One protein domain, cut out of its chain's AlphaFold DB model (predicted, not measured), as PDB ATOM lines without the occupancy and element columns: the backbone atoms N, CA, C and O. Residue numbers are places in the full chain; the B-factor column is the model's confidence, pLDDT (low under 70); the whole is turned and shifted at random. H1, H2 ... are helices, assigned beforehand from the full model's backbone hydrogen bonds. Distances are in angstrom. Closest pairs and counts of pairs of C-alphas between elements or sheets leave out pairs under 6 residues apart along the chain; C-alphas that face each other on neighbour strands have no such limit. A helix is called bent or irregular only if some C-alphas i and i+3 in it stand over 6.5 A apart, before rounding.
ATOM      1  N   ARG A  13      57.941 -32.569  41.940       90.00
ATOM      2  CA  ARG A  13      58.468 -31.758  40.826       90.00
ATOM      3  C   ARG A  13      58.050 -30.280  40.843       90.00
ATOM      4  O   ARG A  13      58.584 -29.496  40.067       90.00
ATOM      5  N   PHE A  14      57.047 -29.920  41.638       78.94
ATOM      6  CA  PHE A  14      56.478 -28.577  41.713       78.94
ATOM      7  C   PHE A  14      56.610 -27.948  43.102       78.94
ATOM      8  O   PHE A  14      56.130 -26.833  43.280       78.94
ATOM      9  N   GLU A  15      57.234 -28.616  44.075       82.25
ATOM     10  CA  GLU A  15      57.311 -28.117  45.452       82.25
ATOM     11  C   GLU A  15      58.005 -26.748  45.531       82.25
ATOM     12  O   GLU A  15      57.452 -25.804  46.096       82.25
ATOM     13  N   GLU A  16      59.169 -26.604  44.887       86.31
ATOM     14  CA  GLU A  16      59.912 -25.337  44.857       86.31
ATOM     15  C   GLU A  16      59.148 -24.223  44.134       86.31
ATOM     16  O   GLU A  16      59.102 -23.091  44.617       86.31
ATOM     17  N   ILE A  17      58.522 -24.544  42.997       80.31
ATOM     18  CA  ILE A  17      57.739 -23.577  42.215       80.31
ATOM     19  C   ILE A  17      56.550 -23.102  43.048       80.31
ATOM     20  O   ILE A  17      56.359 -21.906  43.227       80.31
ATOM     21  N   PHE A  18      55.793 -24.036  43.623       78.75
ATOM     22  CA  PHE A  18      54.629 -23.722  44.439       78.75
ATOM     23  C   PHE A  18      55.002 -22.867  45.653       78.75
ATOM     24  O   PHE A  18      54.323 -21.885  45.947       78.75
ATOM     25  N   LYS A  19      56.102 -23.198  46.341       81.62
ATOM     26  CA  LYS A  19      56.587 -22.401  47.468       81.62
ATOM     27  C   LYS A  19      56.913 -20.967  47.043       81.62
ATOM     28  O   LYS A  19      56.484 -20.036  47.720       81.62
ATOM     29  N   ARG A  20      57.624 -20.788  45.923       83.50
ATOM     30  CA  ARG A  20      57.996 -19.457  45.422       83.50
ATOM     31  C   ARG A  20      56.770 -18.614  45.079       83.50
ATOM     32  O   ARG A  20      56.682 -17.474  45.520       83.50
ATOM     33  N   GLU A  21      55.805 -19.198  44.375       79.62
ATOM     34  CA  GLU A  21      54.554 -18.530  43.991       79.62
ATOM     35  C   GLU A  21      53.732 -18.106  45.221       79.62
ATOM     36  O   GLU A  21      53.219 -16.990  45.286       79.62
ATOM     37  N   VAL A  22      53.640 -18.965  46.246       79.88
ATOM     38  CA  VAL A  22      52.930 -18.633  47.494       79.88
ATOM     39  C   VAL A  22      53.629 -17.505  48.253       79.88
ATOM     40  O   VAL A  22      52.958 -16.614  48.777       79.88
ATOM     41  N   GLU A  23      54.961 -17.514  48.314       82.00
ATOM     42  CA  GLU A  23      55.731 -16.437  48.943       82.00
ATOM     43  C   GLU A  23      55.584 -15.104  48.195       82.00
ATOM     44  O   GLU A  23      55.426 -14.060  48.832       82.00
ATOM     45  N   GLU A  24      55.608 -15.120  46.861       81.81
ATOM     46  CA  GLU A  24      55.393 -13.930  46.027       81.81
ATOM     47  C   GLU A  24      53.978 -13.372  46.208       81.81
ATOM     48  O   GLU A  24      53.811 -12.172  46.441       81.81
ATOM     49  N   LEU A  25      52.964 -14.238  46.222       75.69
ATOM     50  CA  LEU A  25      51.578 -13.839  46.453       75.69
ATOM     51  C   LEU A  25      51.373 -13.259  47.862       75.69
ATOM     52  O   LEU A  25      50.702 -12.239  48.024       75.69
ATOM     53  N   ALA A  26      51.986 -13.860  48.886       75.31
ATOM     54  CA  ALA A  26      51.935 -13.341  50.251       75.31
ATOM     55  C   ALA A  26      52.587 -11.951  50.359       75.31
ATOM     56  O   ALA A  26      52.020 -11.054  50.987       75.31
ATOM     57  N   LYS A  27      53.741 -11.741  49.710       82.38
ATOM     58  CA  LYS A  27      54.399 -10.424  49.648       82.38
ATOM     59  C   LYS A  27      53.522  -9.389  48.950       82.38
ATOM     60  O   LYS A  27      53.315  -8.315  49.511       82.38
ATOM     61  N   ALA A  28      52.949  -9.728  47.795       79.00
ATOM     62  CA  ALA A  28      52.066  -8.834  47.052       79.00
ATOM     63  C   ALA A  28      50.847  -8.405  47.887       79.00
ATOM     64  O   ALA A  28      50.460  -7.238  47.874       79.00
ATOM     65  N   LEU A  29      50.264  -9.322  48.669       76.12
ATOM     66  CA  LEU A  29      49.150  -9.003  49.566       76.12
ATOM     67  C   LEU A  29      49.559  -8.042  50.692       76.12
ATOM     68  O   LEU A  29      48.836  -7.080  50.951       76.12
ATOM     69  N   ILE A  30      50.723  -8.253  51.313       79.75
ATOM     70  CA  ILE A  30      51.258  -7.364  52.359       79.75
ATOM     71  C   ILE A  30      51.548  -5.967  51.793       79.75
ATOM     72  O   ILE A  30      51.227  -4.951  52.411       79.75
ATOM     73  N   GLU A  31      52.155  -5.894  50.610       81.19
ATOM     74  CA  GLU A  31      52.448  -4.623  49.945       81.19
ATOM     75  C   GLU A  31      51.172  -3.885  49.540       81.19
ATOM     76  O   GLU A  31      51.079  -2.671  49.734       81.19
ATOM     77  N   LYS A  32      50.156  -4.609  49.057       76.56
ATOM     78  CA  LYS A  32      48.844  -4.050  48.716       76.56
ATOM     79  C   LYS A  32      48.120  -3.508  49.946       76.56
ATOM     80  O   LYS A  32      47.545  -2.422  49.882       76.56
ATOM     81  N   GLU A  33      48.170  -4.219  51.071       75.62
ATOM     82  CA  GLU A  33      47.628  -3.739  52.348       75.62
ATOM     83  C   GLU A  33      48.328  -2.447  52.789       75.62
ATOM     84  O   GLU A  33      47.662  -1.438  53.021       75.62
ATOM     85  N   ARG A  34      49.667  -2.425  52.774       73.88
ATOM     86  CA  ARG A  34      50.463  -1.223  53.082       73.88
ATOM     87  C   ARG A  34      50.168  -0.053  52.148       73.88
ATOM     88  O   ARG A  34      50.117   1.092  52.595       73.88
ATOM     89  N   LEU A  35      49.984  -0.311  50.853       69.69
ATOM     90  CA  LEU A  35      49.603   0.711  49.879       69.69
ATOM     91  C   LEU A  35      48.232   1.298  50.227       69.69
ATOM     92  O   LEU A  35      48.077   2.518  50.239       69.69
ATOM     93  N   PHE A  36      47.255   0.454  50.569       68.69
ATOM     94  CA  PHE A  36      45.937   0.913  51.004       68.69
ATOM     95  C   PHE A  36      45.970   1.691  52.320       68.69
ATOM     96  O   PHE A  36      45.195   2.641  52.461       68.69
ATOM     97  N   GLU A  37      46.836   1.323  53.263       75.31
ATOM     98  CA  GLU A  37      47.044   2.081  54.500       75.31
ATOM     99  C   GLU A  37      47.633   3.463  54.215       75.31
ATOM    100  O   GLU A  37      47.023   4.459  54.598       75.31
ATOM    101  N   LYS A  38      48.726   3.547  53.444       68.00
ATOM    102  CA  LYS A  38      49.324   4.832  53.034       68.00
ATOM    103  C   LYS A  38      48.328   5.721  52.306       68.00
ATOM    104  O   LYS A  38      48.227   6.913  52.562       68.00
ATOM    105  N   LEU A  39      47.544   5.142  51.408       64.44
ATOM    106  CA  LEU A  39      46.484   5.856  50.713       64.44
ATOM    107  C   LEU A  39      45.430   6.368  51.695       64.44
ATOM    108  O   LEU A  39      45.011   7.520  51.605       64.44
ATOM    109  N   ARG A  40      45.015   5.551  52.664       66.50
ATOM    110  CA  ARG A  40      44.071   5.977  53.700       66.50
ATOM    111  C   ARG A  40      44.623   7.121  54.553       66.50
ATOM    112  O   ARG A  40      43.833   7.981  54.923       66.50
ATOM    113  N   GLU A  41      45.921   7.150  54.838       66.62
ATOM    114  CA  GLU A  41      46.580   8.281  55.510       66.62
ATOM    115  C   GLU A  41      46.589   9.541  54.637       66.62
ATOM    116  O   GLU A  41      46.352  10.641  55.126       66.62
ATOM    117  N   LEU A  42      46.788   9.380  53.329       59.31
ATOM    118  CA  LEU A  42      46.735  10.477  52.360       59.31
ATOM    119  C   LEU A  42      45.301  10.958  52.065       59.31
ATOM    120  O   LEU A  42      45.111  12.019  51.460       59.31
ATOM    121  N   LYS A  43      44.277  10.205  52.484       47.44
ATOM    122  CA  LYS A  43      42.866  10.556  52.311       47.44
ATOM    123  C   LYS A  43      42.529  11.780  53.170       47.44
ATOM    124  O   LYS A  43      42.373  11.673  54.382       47.44
ATOM    125  N   GLY A  44      42.354  12.926  52.512       52.88
ATOM    126  CA  GLY A  44      42.133  14.234  53.142       52.88
ATOM    127  C   GLY A  44      43.298  15.211  52.951       52.88
ATOM    128  O   GLY A  44      43.123  16.397  53.200       52.88
ATOM    129  N   ILE A  45      44.450  14.721  52.476       56.09
ATOM    130  CA  ILE A  45      45.610  15.532  52.066       56.09
ATOM    131  C   ILE A  45      45.650  15.662  50.537       56.09
ATOM    132  O   ILE A  45      45.958  16.726  50.012       56.09
ATOM    133  N   LEU A  46      45.324  14.585  49.817       50.31
ATOM    134  CA  LEU A  46      45.178  14.605  48.363       50.31
ATOM    135  C   LEU A  46      43.808  15.175  47.976       50.31
ATOM    136  O   LEU A  46      42.784  14.526  48.205       50.31
ATOM    137  N   GLU A  47      43.795  16.357  47.355       53.09
ATOM    138  CA  GLU A  47      42.654  16.808  46.556       53.09
ATOM    139  C   GLU A  47      42.522  15.878  45.352       53.09
ATOM    140  O   GLU A  47      43.410  15.771  44.507       53.09
ATOM    141  N   THR A  48      41.425  15.133  45.311       57.03
ATOM    142  CA  THR A  48      41.117  14.226  44.216       57.03
ATOM    143  C   THR A  48      39.657  14.390  43.847       57.03
ATOM    144  O   THR A  48      38.777  14.318  44.702       57.03
ATOM    145  N   ASP A  49      39.408  14.585  42.554       62.28
ATOM    146  CA  ASP A  49      38.057  14.677  41.999       62.28
ATOM    147  C   ASP A  49      37.328  13.325  42.030       62.28
ATOM    148  O   ASP A  49      36.114  13.252  41.831       62.28
ATOM    149  N   LYS A  50      38.063  12.232  42.281       63.78
ATOM    150  CA  LYS A  50      37.524  10.875  42.281       63.78
ATOM    151  C   LYS A  50      37.102  10.432  43.680       63.78
ATOM    152  O   LYS A  50      37.860  10.566  44.646       63.78
ATOM    153  N   PRO A  51      35.926   9.795  43.814       66.31
ATOM    154  CA  PRO A  51      35.529   9.205  45.074       66.31
ATOM    155  C   PRO A  51      36.514   8.108  45.492       66.31
ATOM    156  O   PRO A  51      36.941   7.275  44.697       66.31
ATOM    157  N   TRP A  52      36.800   8.035  46.793       66.25
ATOM    158  CA  TRP A  52      37.728   7.067  47.400       66.25
ATOM    159  C   TRP A  52      37.526   5.605  46.967       66.25
ATOM    160  O   TRP A  52      38.455   4.800  46.936       66.25
ATOM    161  N   LYS A  53      36.278   5.248  46.661       69.06
ATOM    162  CA  LYS A  53      35.877   3.908  46.236       69.06
ATOM    163  C   LYS A  53      36.378   3.571  44.825       69.06
ATOM    164  O   LYS A  53      36.688   2.412  44.574       69.06
ATOM    165  N   GLU A  54      36.491   4.568  43.947       71.69
ATOM    166  CA  GLU A  54      37.030   4.418  42.590       71.69
ATOM    167  C   GLU A  54      38.548   4.280  42.612       71.69
ATOM    168  O   GLU A  54      39.069   3.330  42.038       71.69
ATOM    169  N   LEU A  55      39.249   5.114  43.387       68.25
ATOM    170  CA  LEU A  55      40.701   4.987  43.580       68.25
ATOM    171  C   LEU A  55      41.087   3.606  44.123       68.25
ATOM    172  O   LEU A  55      42.033   2.979  43.649       68.25
ATOM    173  N   LYS A  56      40.316   3.085  45.089       67.94
ATOM    174  CA  LYS A  56      40.539   1.727  45.598       67.94
ATOM    175  C   LYS A  56      40.366   0.652  44.530       67.94
ATOM    176  O   LYS A  56      41.071  -0.356  44.571       67.94
ATOM    177  N   ARG A  57      39.406   0.843  43.629       73.81
ATOM    178  CA  ARG A  57      39.089  -0.103  42.563       73.81
ATOM    179  C   ARG A  57      40.169  -0.095  41.484       73.81
ATOM    180  O   ARG A  57      40.631  -1.171  41.130       73.81
ATOM    181  N   GLU A  58      40.634   1.080  41.062       68.62
ATOM    182  CA  GLU A  58      41.718   1.229  40.077       68.62
ATOM    183  C   GLU A  58      43.002   0.533  40.536       68.62
ATOM    184  O   GLU A  58      43.602  -0.226  39.784       68.62
ATOM    185  N   ILE A  59      43.383   0.706  41.801       68.94
ATOM    186  CA  ILE A  59      44.566   0.040  42.364       68.94
ATOM    187  C   ILE A  59      44.380  -1.474  42.399       68.94
ATOM    188  O   ILE A  59      45.303  -2.232  42.114       68.94
ATOM    189  N   TYR A  60      43.179  -1.935  42.746       63.62
ATOM    190  CA  TYR A  60      42.891  -3.362  42.797       63.62
ATOM    191  C   TYR A  60      42.912  -4.009  41.404       63.62
ATOM    192  O   TYR A  60      43.419  -5.124  41.271       63.62
ATOM    193  N   GLU A  61      42.384  -3.309  40.396       62.81
ATOM    194  CA  GLU A  61      42.364  -3.730  38.991       62.81
ATOM    195  C   GLU A  61      43.768  -3.675  38.362       62.81
ATOM    196  O   GLU A  61      44.134  -4.600  37.643       62.81
ATOM    197  N   GLN A  62      44.602  -2.684  38.703       59.25
ATOM    198  CA  GLN A  62      45.991  -2.611  38.229       59.25
ATOM    199  C   GLN A  62      46.914  -3.671  38.844       59.25
ATOM    200  O   GLN A  62      47.837  -4.116  38.177       59.25
ATOM    201  N   SER A  63      46.675  -4.114  40.084       52.88
ATOM    202  CA  SER A  63      47.454  -5.208  40.699       52.88
ATOM    203  C   SER A  63      47.028  -6.616  40.252       52.88
ATOM    204  O   SER A  63      47.508  -7.588  40.829       52.88
ATOM    205  N   SER A  64      46.074  -6.741  39.325       49.91
ATOM    206  CA  SER A  64      45.558  -8.034  38.835       49.91
ATOM    207  C   SER A  64      45.988  -8.349  37.391       49.91
ATOM    208  O   SER A  64      45.412  -9.251  36.784       49.91
TER     209      SER A  64
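This is residues 13 to 64 of the 65 residues of an uncharacterized protein of Archaeoglobus sulfaticallidus PM70-1 (UniProt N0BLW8). The model is an uneven hook: one long helix, H1, and a short helix, H2, that folds back loosely beside the later part of H1 after a loop at the far end. The first half of H1, residues 13 to 27, sticks out as a free arm, and residues 44 to 51 of the loop also stand free. The printed part has 52 residues with two named helices, H1 then H2, and no named strand; the class is all helix. It is only just extended, close to loose, with a radius of gyration of the C-alphas of 15.2 A, and the C-alphas span 51 by 18 by 10 A.

H1 is residues 13 to 42, from C-alpha 13 at (58.468, -31.758, 40.826) to C-alpha 42 at (46.735, 10.477, 52.360), a length of 45.3 A. It is irregular: C-alphas 13 and 16 are 7.7 A apart. H2 is residues 52 to 62, 15.7 A long, and its last C-alpha is at (45.991, -2.611, 38.229).

H1 and H2 are close but not clearly touching; their closest C-alphas, those of Phe 36 and Lys 56, are 7.7 A apart. The two run opposite ways at a shallow tilt of 24 degrees, with centres 17.2 A apart. In H2 every O i to N i+4 pair is within hydrogen-bond range, and in H1 25 of 26 are.

The two C-alphas farthest apart, those of Arg 13 and Glu 47, are 51.4 A apart. The printed part has no cut, and the link from H1 to H2, 9 residues, is short. The mean pLDDT of the printed part is 70.2; residues 35 to 36, 38 to 53, 55 to 56 and 58 to 64 are under 70.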